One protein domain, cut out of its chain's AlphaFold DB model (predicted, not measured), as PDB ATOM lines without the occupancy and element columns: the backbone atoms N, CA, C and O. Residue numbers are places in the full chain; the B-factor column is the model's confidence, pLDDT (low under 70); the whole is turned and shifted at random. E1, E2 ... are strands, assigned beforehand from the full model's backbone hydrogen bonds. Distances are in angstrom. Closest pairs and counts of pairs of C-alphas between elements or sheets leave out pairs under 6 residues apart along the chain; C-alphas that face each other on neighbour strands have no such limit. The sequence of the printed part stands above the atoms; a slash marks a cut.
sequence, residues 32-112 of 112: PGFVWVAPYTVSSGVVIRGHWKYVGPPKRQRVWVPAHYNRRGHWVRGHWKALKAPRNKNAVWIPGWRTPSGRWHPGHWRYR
ATOM      1  N   PRO A  32     -40.746 -61.074 -34.300       94.00
ATOM      2  CA  PRO A  32     -41.845 -60.405 -33.603       94.00
ATOM      3  C   PRO A  32     -41.484 -59.018 -33.050       94.00
ATOM      4  O   PRO A  32     -40.364 -58.778 -32.589       94.00
ATOM      5  N   GLY A  33     -42.463 -58.107 -33.054       95.19
ATOM      6  CA  GLY A  33     -42.306 -56.739 -32.548       95.19
ATOM      7  C   GLY A  33     -41.592 -55.788 -33.510       95.19
ATOM      8  O   GLY A  33     -41.162 -54.720 -33.083       95.19
ATOM      9  N   PHE A  34     -41.447 -56.153 -34.786       95.88
ATOM     10  CA  PHE A  34     -40.885 -55.292 -35.823       95.88
ATOM     11  C   PHE A  34     -41.957 -54.757 -36.769       95.88
ATOM     12  O   PHE A  34     -42.740 -55.515 -37.339       95.88
ATOM     13  N   VAL A  35     -41.935 -53.441 -36.974       95.19
ATOM     14  CA  VAL A  35     -42.803 -52.722 -37.910       95.19
ATOM     15  C   VAL A  35     -41.948 -52.134 -39.024       95.19
ATOM     16  O   VAL A  35     -40.866 -51.593 -38.775       95.19
ATOM     17  N   TRP A  36     -42.423 -52.265 -40.262       94.25
ATOM     18  CA  TRP A  36     -41.788 -51.643 -41.416       94.25
ATOM     19  C   TRP A  36     -42.114 -50.154 -41.439       94.25
ATOM     20  O   TRP A  36     -43.279 -49.768 -41.448       94.25
ATOM     21  N   VAL A  37     -41.082 -49.324 -41.478       93.12
ATOM     22  CA  VAL A  37     -41.199 -47.892 -41.732       93.12
ATOM     23  C   VAL A  37     -40.962 -47.685 -43.221       93.12
ATOM     24  O   VAL A  37     -39.888 -48.026 -43.724       93.12
ATOM     25  N   ALA A  38     -41.969 -47.162 -43.925       93.25
ATOM     26  CA  ALA A  38     -41.852 -46.826 -45.340       93.25
ATOM     27  C   ALA A  38     -40.748 -45.773 -45.564       93.25
ATOM     28  O   ALA A  38     -40.466 -44.994 -44.653       93.25
ATOM     29  N   PRO A  39     -40.097 -45.747 -46.741       92.75
ATOM     30  CA  PRO A  39     -39.172 -44.673 -47.078       92.75
ATOM     31  C   PRO A  39     -39.859 -43.307 -46.986       92.75
ATOM     32  O   PRO A  39     -41.020 -43.175 -47.365       92.75
ATOM     33  N   TYR A  40     -39.142 -42.300 -46.500       92.81
ATOM     34  CA  TYR A  40     -39.648 -40.931 -46.413       92.81
ATOM     35  C   TYR A  40     -38.505 -39.922 -46.503       92.81
ATOM     36  O   TYR A  40     -37.350 -40.242 -46.209       92.81
ATOM     37  N   THR A  41     -38.837 -38.693 -46.878       94.25
ATOM     38  CA  THR A  41     -37.889 -37.580 -46.955       94.25
ATOM     39  C   THR A  41     -38.107 -36.661 -45.761       94.25
ATOM     40  O   THR A  41     -39.236 -36.263 -45.479       94.25
ATOM     41  N   VAL A  42     -37.043 -36.359 -45.016       90.75
ATOM     42  CA  VAL A  42     -37.105 -35.356 -43.937       90.75
ATOM     43  C   VAL A  42     -37.028 -33.940 -44.512       90.75
ATOM     44  O   VAL A  42     -36.591 -33.759 -45.643       90.75
ATOM     45  N   SER A  43     -37.388 -32.920 -43.728       89.44
ATOM     46  CA  SER A  43     -37.425 -31.511 -44.172       89.44
ATOM     47  C   SER A  43     -36.103 -30.983 -44.742       89.44
ATOM     48  O   SER A  43     -36.102 -30.066 -45.549       89.44
ATOM     49  N   SER A  44     -34.976 -31.584 -44.361       89.06
ATOM     50  CA  SER A  44     -33.646 -31.282 -44.913       89.06
ATOM     51  C   SER A  44     -33.361 -31.893 -46.295       89.06
ATOM     52  O   SER A  44     -32.250 -31.752 -46.797       89.06
ATOM     53  N   GLY A  45     -34.307 -32.625 -46.894       91.06
ATOM     54  CA  GLY A  45     -34.140 -33.303 -48.185       91.06
ATOM     55  C   GLY A  45     -33.474 -34.684 -48.107       91.06
ATOM     56  O   GLY A  45     -33.389 -35.386 -49.112       91.06
ATOM     57  N   VAL A  46     -33.034 -35.130 -46.924       90.69
ATOM     58  CA  VAL A  46     -32.427 -36.461 -46.759       90.69
ATOM     59  C   VAL A  46     -33.486 -37.558 -46.896       90.69
ATOM     60  O   VAL A  46     -34.458 -37.612 -46.138       90.69
ATOM     61  N   VAL A  47     -33.255 -38.490 -47.823       93.00
ATOM     62  CA  VAL A  47     -34.109 -39.668 -48.019       93.00
ATOM     63  C   VAL A  47     -33.740 -40.754 -47.010       93.00
ATOM     64  O   VAL A  47     -32.665 -41.365 -47.068       93.00
ATOM     65  N   ILE A  48     -34.663 -41.043 -46.098       92.12
ATOM     66  CA  ILE A  48     -34.585 -42.179 -45.186       92.12
ATOM     67  C   ILE A  48     -35.140 -43.399 -45.911       92.12
ATOM     68  O   ILE A  48     -36.323 -43.459 -46.241       92.12
ATOM     69  N   ARG A  49     -34.282 -44.395 -46.153       92.12
ATOM     70  CA  ARG A  49     -34.719 -45.647 -46.779       92.12
ATOM     71  C   ARG A  49     -35.649 -46.408 -45.835       92.12
ATOM     72  O   ARG A  49     -35.585 -46.269 -44.607       92.12
ATOM     73  N   GLY A  50     -36.494 -47.246 -46.423       92.62
ATOM     74  CA  GLY A  50     -37.384 -48.104 -45.657       92.62
ATOM     75  C   GLY A  50     -36.594 -48.993 -44.696       92.62
ATOM     76  O   GLY A  50     -35.501 -49.471 -45.025       92.62
ATOM     77  N   HIS A  51     -37.102 -49.154 -43.479       93.56
ATOM     78  CA  HIS A  51     -36.382 -49.865 -42.430       93.56
ATOM     79  C   HIS A  51     -37.288 -50.488 -41.382       93.56
ATOM     80  O   HIS A  51     -38.400 -50.042 -41.128       93.56
ATOM     81  N   TRP A  52     -36.753 -51.500 -40.706       94.50
ATOM     82  CA  TRP A  52     -37.403 -52.127 -39.568       94.50
ATOM     83  C   TRP A  52     -37.212 -51.300 -38.289       94.50
ATOM     84  O   TRP A  52     -36.086 -50.930 -37.922       94.50
ATOM     85  N   LYS A  53     -38.316 -51.043 -37.583       93.06
ATOM     86  CA  LYS A  53     -38.365 -50.441 -36.246       93.06
ATOM     87  C   LYS A  53     -38.866 -51.483 -35.252       93.06
ATOM     88  O   LYS A  53     -39.918 -52.074 -35.464       93.06
ATOM     89  N   TYR A  54     -38.130 -51.687 -34.164       94.00
ATOM     90  CA  TYR A  54     -38.596 -52.513 -33.057       94.00
ATOM     91  C   TYR A  54     -39.538 -51.705 -32.156       94.00
ATOM     92  O   TYR A  54     -39.169 -50.629 -31.686       94.00
ATOM     93  N   VAL A  55     -40.744 -52.222 -31.940       93.62
ATOM     94  CA  VAL A  55     -41.801 -51.663 -31.077       93.62
ATOM     95  C   VAL A  55     -42.237 -52.648 -29.984       93.62
ATOM     96  O   VAL A  55     -43.198 -52.394 -29.271       93.62
ATOM     97  N   GLY A  56     -41.551 -53.790 -29.874       92.62
ATOM     98  CA  GLY A  56     -41.811 -54.782 -28.836       92.62
ATOM     99  C   GLY A  56     -41.263 -54.384 -27.456       92.62
ATOM    100  O   GLY A  56     -40.649 -53.323 -27.304       92.62
ATOM    101  N   PRO A  57     -41.450 -55.252 -26.447       90.19
ATOM    102  CA  PRO A  57     -40.987 -54.995 -25.087       90.19
ATOM    103  C   PRO A  57     -39.454 -54.861 -25.019       90.19
ATOM    104  O   PRO A  57     -38.742 -55.486 -25.810       90.19
ATOM    105  N   PRO A  58     -38.907 -54.090 -24.061       84.44
ATOM    106  CA  PRO A  58     -37.463 -53.974 -23.877       84.44
ATOM    107  C   PRO A  58     -36.783 -55.343 -23.749       84.44
ATOM    108  O   PRO A  58     -37.211 -56.201 -22.979       84.44
ATOM    109  N   LYS A  59     -35.687 -55.549 -24.485       85.81
ATOM    110  CA  LYS A  59     -34.892 -56.779 -24.390       85.81
ATOM    111  C   LYS A  59     -33.734 -56.591 -23.415       85.81
ATOM    112  O   LYS A  59     -33.028 -55.584 -23.449       85.81
ATOM    113  N   ARG A  60     -33.491 -57.597 -22.570       82.19
ATOM    114  CA  ARG A  60     -32.397 -57.571 -21.590       82.19
ATOM    115  C   ARG A  60     -31.053 -57.331 -22.289       82.19
ATOM    116  O   ARG A  60     -30.701 -58.056 -23.223       82.19
ATOM    117  N   GLN A  61     -30.329 -56.312 -21.818       85.50
ATOM    118  CA  GLN A  61     -28.967 -55.955 -22.246       85.50
ATOM    119  C   GLN A  61     -28.795 -55.771 -23.763       85.50
ATOM    120  O   GLN A  61     -27.700 -55.942 -24.295       85.50
ATOM    121  N   ARG A  62     -29.853 -55.416 -24.492       90.69
ATOM    122  CA  ARG A  62     -29.739 -55.096 -25.915       90.69
ATOM    123  C   ARG A  62     -30.781 -54.075 -26.329       90.69
ATOM    124  O   ARG A  62     -31.895 -54.066 -25.822       90.69
ATOM    125  N   VAL A  63     -30.422 -53.249 -27.297       91.88
ATOM    126  CA  VAL A  63     -31.317 -52.260 -27.894       91.88
ATOM    127  C   VAL A  63     -31.341 -52.455 -29.399       91.88
ATOM    128  O   VAL A  63     -30.320 -52.784 -30.005       91.88
ATOM    129  N   TRP A  64     -32.503 -52.268 -30.013       92.69
ATOM    130  CA  TRP A  64     -32.570 -52.178 -31.461       92.69
ATOM    131  C   TRP A  64     -32.070 -50.807 -31.897       92.69
ATOM    132  O   TRP A  64     -32.579 -49.782 -31.443       92.69
ATOM    133  N   VAL A  65     -31.090 -50.788 -32.790       92.69
ATOM    134  CA  VAL A  65     -30.665 -49.582 -33.491       92.69
ATOM    135  C   VAL A  65     -31.360 -49.598 -34.852       92.69
ATOM    136  O   VAL A  65     -31.043 -50.465 -35.668       92.69
ATOM    137  N   PRO A  66     -32.313 -48.686 -35.121       91.69
ATOM    138  CA  PRO A  66     -32.912 -48.535 -36.439       91.69
ATOM    139  C   PRO A  66     -31.859 -48.285 -37.518       91.69
ATOM    140  O   PRO A  66     -30.760 -47.785 -37.252       91.69
ATOM    141  N   ALA A  67     -32.215 -48.605 -38.761       92.44
ATOM    142  CA  ALA A  67     -31.346 -48.309 -39.886       92.44
ATOM    143  C   ALA A  67     -31.086 -46.799 -39.981       92.44
ATOM    144  O   ALA A  67     -31.978 -45.990 -39.716       92.44
ATOM    145  N   HIS A  68     -29.862 -46.411 -40.308       91.81
ATOM    146  CA  HIS A  68     -29.447 -45.013 -40.302       91.81
ATOM    147  C   HIS A  68     -28.235 -44.775 -41.192       91.81
ATOM    148  O   HIS A  68     -27.498 -45.704 -41.501       91.81
ATOM    149  N   TYR A  69     -27.984 -43.515 -41.542       88.75
ATOM    150  CA  TYR A  69     -26.709 -43.118 -42.124       88.75
ATOM    151  C   TYR A  69     -25.652 -42.941 -41.030       88.75
ATOM    152  O   TYR A  69     -25.889 -42.248 -40.036       88.75
ATOM    153  N   ASN A  70     -24.494 -43.581 -41.194       87.38
ATOM    154  CA  ASN A  70     -23.352 -43.380 -40.303       87.38
ATOM    155  C   ASN A  70     -22.643 -42.038 -40.589       87.38
ATOM    156  O   ASN A  70     -23.026 -41.287 -41.481       87.38
ATOM    157  N   ARG A  71     -21.568 -41.737 -39.847       84.44
ATOM    158  CA  ARG A  71     -20.796 -40.489 -40.021       84.44
ATOM    159  C   ARG A  71     -20.149 -40.332 -41.407       84.44
ATOM    160  O   ARG A  71     -19.816 -39.215 -41.768       84.44
ATOM    161  N   ARG A  72     -19.976 -41.424 -42.159       89.25
ATOM    162  CA  ARG A  72     -19.451 -41.436 -43.536       89.25
ATOM    163  C   ARG A  72     -20.569 -41.351 -44.588       89.25
ATOM    164  O   ARG A  72     -20.300 -41.500 -45.767       89.25
ATOM    165  N   GLY A  73     -21.827 -41.185 -44.170       86.19
ATOM    166  CA  GLY A  73     -22.978 -41.156 -45.075       86.19
ATOM    167  C   GLY A  73     -23.412 -42.532 -45.593       86.19
ATOM    168  O   GLY A  73     -24.252 -42.608 -46.482       86.19
ATOM    169  N   HIS A  74     -22.891 -43.640 -45.051       90.69
ATOM    170  CA  HIS A  74     -23.291 -44.979 -45.497       90.69
ATOM    171  C   HIS A  74     -24.555 -45.443 -44.779       90.69
ATOM    172  O   HIS A  74     -24.670 -45.299 -43.559       90.69
ATOM    173  N   TRP A  75     -25.471 -46.061 -45.525       90.06
ATOM    174  CA  TRP A  75     -26.669 -46.671 -44.963       90.06
ATOM    175  C   TRP A  75     -26.326 -47.943 -44.182       90.06
ATOM    176  O   TRP A  75     -25.902 -48.952 -44.746       90.06
ATOM    177  N   VAL A  76     -26.552 -47.906 -42.877       92.06
ATOM    178  CA  VAL A  76     -26.391 -49.029 -41.958       92.06
ATOM    179  C   VAL A  76     -27.754 -49.664 -41.742       92.06
ATOM    180  O   VAL A  76     -28.699 -48.990 -41.332       92.06
ATOM    181  N   ARG A  77     -27.867 -50.971 -42.000       92.00
ATOM    182  CA  ARG A  77     -29.085 -51.735 -41.702       92.00
ATOM    183  C   ARG A  77     -29.339 -51.754 -40.192       92.00
ATOM    184  O   ARG A  77     -28.406 -51.739 -39.386       92.00
ATOM    185  N   GLY A  78     -30.615 -51.786 -39.817       92.69
ATOM    186  CA  GLY A  78     -30.988 -51.898 -38.413       92.69
ATOM    187  C   GLY A  78     -30.453 -53.197 -37.814       92.69
ATOM    188  O   GLY A  78     -30.402 -54.219 -38.499       92.69
ATOM    189  N   HIS A  79     -30.010 -53.142 -36.564       93.44
ATOM    190  CA  HIS A  79     -29.381 -54.273 -35.891       93.44
ATOM    191  C   HIS A  79     -29.577 -54.199 -34.377       93.44
ATOM    192  O   HIS A  79     -29.788 -53.130 -33.797       93.44
ATOM    193  N   TRP A  80     -29.470 -55.352 -33.719       92.69
ATOM    194  CA  TRP A  80     -29.371 -55.410 -32.266       92.69
ATOM    195  C   TRP A  80     -27.980 -54.968 -31.824       92.69
ATOM    196  O   TRP A  80     -26.972 -55.482 -32.303       92.69
ATOM    197  N   LYS A  81     -27.930 -54.040 -30.871       91.75
ATOM    198  CA  LYS A  81     -26.704 -53.620 -30.198       91.75
ATOM    199  C   LYS A  81     -26.731 -54.126 -28.763       91.75
ATOM    200  O   LYS A  81     -27.671 -53.828 -28.027       91.75
ATOM    201  N   ALA A  82     -25.694 -54.858 -28.364       91.12
ATOM    202  CA  ALA A  82     -25.502 -55.239 -26.972       91.12
ATOM    203  C   ALA A  82     -25.243 -53.991 -26.113       91.12
ATOM    204  O   ALA A  82     -24.446 -53.117 -26.468       91.12
ATOM    205  N   LEU A  83     -25.930 -53.909 -24.980       88.62
ATOM    206  CA  LEU A  83     -25.717 -52.894 -23.964       88.62
ATOM    207  C   LEU A  83     -24.853 -53.493 -22.864       88.62
ATOM    208  O   LEU A  83     -25.237 -54.477 -22.233       88.62
ATOM    209  N   LYS A  84     -23.707 -52.863 -22.599       86.38
ATOM    210  CA  LYS A  84     -22.977 -53.130 -21.361       86.38
ATOM    211  C   LYS A  84     -23.854 -52.710 -20.184       86.38
ATOM    212  O   LYS A  84     -24.518 -51.671 -20.258       86.38
ATOM    213  N   ALA A  85     -23.850 -53.527 -19.132       80.81
ATOM    214  CA  ALA A  85     -24.515 -53.184 -17.886       80.81
ATOM    215  C   ALA A  85     -23.996 -51.818 -17.405       80.81
ATOM    216  O   ALA A  85     -22.785 -51.569 -17.474       80.81
ATOM    217  N   PRO A  86     -24.882 -50.907 -16.979       84.38
ATOM    218  CA  PRO A  86     -24.433 -49.627 -16.479       84.38
ATOM    219  C   PRO A  86     -23.632 -49.832 -15.191       84.38
ATOM    220  O   PRO A  86     -23.967 -50.674 -14.361       84.38
ATOM    221  N   ARG A  87     -22.578 -49.031 -15.010       80.50
ATOM    222  CA  ARG A  87     -21.752 -49.054 -13.794       80.50
ATOM    223  C   ARG A  87     -22.538 -48.633 -12.544       80.50
ATOM    224  O   ARG A  87     -22.241 -49.098 -11.454       80.50
ATOM    225  N   ASN A  88     -23.542 -47.771 -12.713       81.75
ATOM    226  CA  ASN A  88     -24.433 -47.282 -11.664       81.75
ATOM    227  C   ASN A  88     -25.843 -47.864 -11.872       81.75
ATOM    228  O   ASN A  88     -26.367 -47.810 -12.987       81.75
ATOM    229  N   LYS A  89     -26.469 -48.374 -10.802       81.50
ATOM    230  CA  LYS A  89     -27.846 -48.905 -10.825       81.50
ATOM    231  C   LYS A  89     -28.897 -47.839 -11.169       81.50
ATOM    232  O   LYS A  89     -29.944 -48.184 -11.699       81.50
ATOM    233  N   ASN A  90     -28.590 -46.561 -10.942       87.00
ATOM    234  CA  ASN A  90     -29.474 -45.428 -11.233       87.00
ATOM    235  C   ASN A  90     -29.319 -44.883 -12.665       87.00
ATOM    236  O   ASN A  90     -29.898 -43.847 -12.998       87.00
ATOM    237  N   ALA A  91     -28.514 -45.530 -13.515       88.44
ATOM    238  CA  ALA A  91     -28.349 -45.090 -14.894       88.44
ATOM    239  C   ALA A  91     -29.608 -45.377 -15.723       88.44
ATOM    240  O   ALA A  91     -30.162 -46.476 -15.686       88.44
ATOM    241  N   VAL A  92     -30.009 -44.404 -16.537       88.00
ATOM    242  CA  VAL A  92     -31.170 -44.520 -17.426       88.00
ATOM    243  C   VAL A  92     -30.684 -44.632 -18.863       88.00
ATOM    244  O   VAL A  92     -29.867 -43.829 -19.316       88.00
ATOM    245  N   TRP A  93     -31.170 -45.635 -19.594       86.31
ATOM    246  CA  TRP A  93     -30.893 -45.739 -21.023       86.31
ATOM    247  C   TRP A  93     -31.720 -44.702 -21.774       86.31
ATOM    248  O   TRP A  93     -32.949 -44.744 -21.738       86.31
ATOM    249  N   ILE A  94     -31.052 -43.804 -22.489       89.00
ATOM    250  CA  ILE A  94     -31.690 -42.894 -23.436       89.00
ATOM    251  C   ILE A  94     -31.650 -43.571 -24.811       89.00
ATOM    252  O   ILE A  94     -30.553 -43.813 -25.332       89.00
ATOM    253  N   PRO A  95     -32.810 -43.905 -25.415       86.31
ATOM    254  CA  PRO A  95     -32.865 -44.451 -26.766       86.31
ATOM    255  C   PRO A  95     -32.181 -43.524 -27.765       86.31
ATOM    256  O   PRO A  95     -32.176 -42.314 -27.586       86.31
ATOM    257  N   GLY A  96     -31.621 -44.085 -28.836       89.44
ATOM    258  CA  GLY A  96     -31.133 -43.257 -29.937       89.44
ATOM    259  C   GLY A  96     -32.288 -42.572 -30.660       89.44
ATOM    260  O   GLY A  96     -33.410 -43.084 -30.675       89.44
ATOM    261  N   TRP A  97     -32.011 -41.433 -31.278       89.88
ATOM    262  CA  TRP A  97     -33.007 -40.653 -32.004       89.88
ATOM    263  C   TRP A  97     -32.438 -40.118 -33.311       89.88
ATOM    264  O   TRP A  97     -31.225 -40.081 -33.528       89.88
ATOM    265  N   ARG A  98     -33.333 -39.704 -34.201       87.12
ATOM    266  CA  ARG A  98     -32.978 -39.047 -35.457       87.12
ATOM    267  C   ARG A  98     -33.239 -37.551 -35.324       87.12
ATOM    268  O   ARG A  98     -34.275 -37.163 -34.793       87.12
ATOM    269  N   THR A  99     -32.312 -36.721 -35.786       86.38
ATOM    270  CA  THR A  99     -32.518 -35.269 -35.877       86.38
ATOM    271  C   THR A  99     -33.485 -34.930 -37.014       86.38
ATOM    272  O   THR A  99     -33.657 -35.741 -37.931       86.38
ATOM    273  N   PRO A 100     -34.050 -33.709 -37.044       85.44
ATOM    274  CA  PRO A 100     -34.793 -33.215 -38.209       85.44
ATOM    275  C   PRO A 100     -33.972 -33.238 -39.511       85.44
ATOM    276  O   PRO A 100     -34.510 -33.437 -40.596       85.44
ATOM    277  N   SER A 101     -32.643 -33.126 -39.406       83.50
ATOM    278  CA  SER A 101     -31.712 -33.262 -40.532       83.50
ATOM    279  C   SER A 101     -31.458 -34.711 -40.986       83.50
ATOM    280  O   SER A 101     -30.623 -34.958 -41.849       83.50
ATOM    281  N   GLY A 102     -32.127 -35.701 -40.389       80.56
ATOM    282  CA  GLY A 102     -31.992 -37.115 -40.755       80.56
ATOM    283  C   GLY A 102     -30.793 -37.839 -40.126       80.56
ATOM    284  O   GLY A 102     -30.666 -39.060 -40.275       80.56
ATOM    285  N   ARG A 103     -29.938 -37.136 -39.370       84.94
ATOM    286  CA  ARG A 103     -28.766 -37.707 -38.691       84.94
ATOM    287  C   ARG A 103     -29.190 -38.570 -37.506       84.94
ATOM    288  O   ARG A 103     -30.026 -38.171 -36.702       84.94
ATOM    289  N   TRP A 104     -28.580 -39.743 -37.360       87.88
ATOM    290  CA  TRP A 104     -28.812 -40.612 -36.207       87.88
ATOM    291  C   TRP A 104     -27.875 -40.288 -35.045       87.88
ATOM    292  O   TRP A 104     -26.653 -40.243 -35.205       87.88
ATOM    293  N   HIS A 105     -28.461 -40.111 -33.868       90.38
ATOM    294  CA  HIS A 105     -27.770 -39.994 -32.595       90.38
ATOM    295  C   HIS A 105     -27.886 -41.329 -31.859       90.38
ATOM    296  O   HIS A 105     -29.000 -41.779 -31.573       90.38
ATOM    297  N   PRO A 106     -26.759 -42.007 -31.573       88.56
ATOM    298  CA  PRO A 106     -26.800 -43.269 -30.859       88.56
ATOM    299  C   PRO A 106     -27.324 -43.056 -29.437       88.56
ATOM    300  O   PRO A 106     -26.980 -42.082 -28.769       88.56
ATOM    301  N   GLY A 107     -28.123 -44.014 -28.967       89.56
ATOM    302  CA  GLY A 107     -28.537 -44.052 -27.571       89.56
ATOM    303  C   GLY A 107     -27.340 -44.220 -26.640       89.56
ATOM    304  O   GLY A 107     -26.295 -44.758 -27.035       89.56
ATOM    305  N   HIS A 108     -27.500 -43.756 -25.409       90.62
ATOM    306  CA  HIS A 108     -26.454 -43.761 -24.395       90.62
ATOM    307  C   HIS A 108     -27.053 -43.908 -22.995       90.62
ATOM    308  O   HIS A 108     -28.231 -43.641 -22.768       90.62
ATOM    309  N   TRP A 109     -26.223 -44.338 -22.047       89.38
ATOM    310  CA  TRP A 109     -26.573 -44.305 -20.633       89.38
ATOM    311  C   TRP A 109     -26.411 -42.881 -20.109       89.38
ATOM    312  O   TRP A 109     -25.337 -42.295 -20.241       89.38
ATOM    313  N   ARG A 110     -27.462 -42.340 -19.498       90.06
ATOM    314  CA  ARG A 110     -27.382 -41.133 -18.682       90.06
ATOM    315  C   ARG A 110     -27.156 -41.544 -17.236       90.06
ATOM    316  O   ARG A 110     -27.968 -42.268 -16.660       90.06
ATOM    317  N   TYR A 111     -26.060 -41.067 -16.670       87.44
ATOM    318  CA  TYR A 111     -25.732 -41.210 -15.258       87.44
ATOM    319  C   TYR A 111     -26.231 -39.955 -14.528       87.44
ATOM    320  O   TYR A 111     -26.171 -38.862 -15.095       87.44
ATOM    321  N   ARG A 112     -26.809 -40.134 -13.338       73.94
ATOM    322  CA  ARG A 112     -27.107 -39.040 -12.407       73.94
ATOM    323  C   ARG A 112     -25.917 -38.832 -11.488       73.94
ATOM    324  O   ARG A 112     -25.274 -39.863 -11.172       73.94
TER     325      ARG A 112
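What this domain is: This is residues 32 to 112 of the 112 residues of an uncharacterized protein of Prosthecochloris sp. ZM_2 (UniProt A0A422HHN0). Little regular structure is present: three separate two-stranded hairpins, E1-E2, E3-E4 and E5-E6, follow one another, each with a long loop extended by a short pairing. The 81 printed residues hold six named strands, E1 to E6 in order, and no named helix; each sheet is antiparallel. The class is all strand, with 22 residues in named elements. The whole is only just compact, close to loose, with a radius of gyration of the C-alphas of 13.9 A and spans of 41 by 29 by 19 A.

How they stand to each other: E1, residues 34 to 37, and E2, residues 51 to 54, form an antiparallel hairpin, with N 35 and O 53 2.9 A apart, within hydrogen-bond range. E3, residues 62 to 65, and E4, residues 79 to 82, form another, with N 81 and O 63 at 2.8 A. The closest C-alphas of E2 and E3, Tyr 54 and Trp 64, are 6.2 A apart. E5, residues 92 to 94, and E6, residues 108 to 110, form the third, with N 94 and O 108 at 2.8 A. E4 and E5 are apart.

Where its parts are: E1 begins at C-alpha 34 (-40.885, -55.292, -35.823); E2 spans 10.0 A. E6 ends at C-alpha 110 (-27.382, -41.133, -18.682).

The domain as a whole: The C-alphas of Gly 45 and Lys 89, the farthest apart, are 41.0 A apart. The printed part has no cut. Each hairpin has a long link of 13 residues. No printed residue is under 70 in pLDDT.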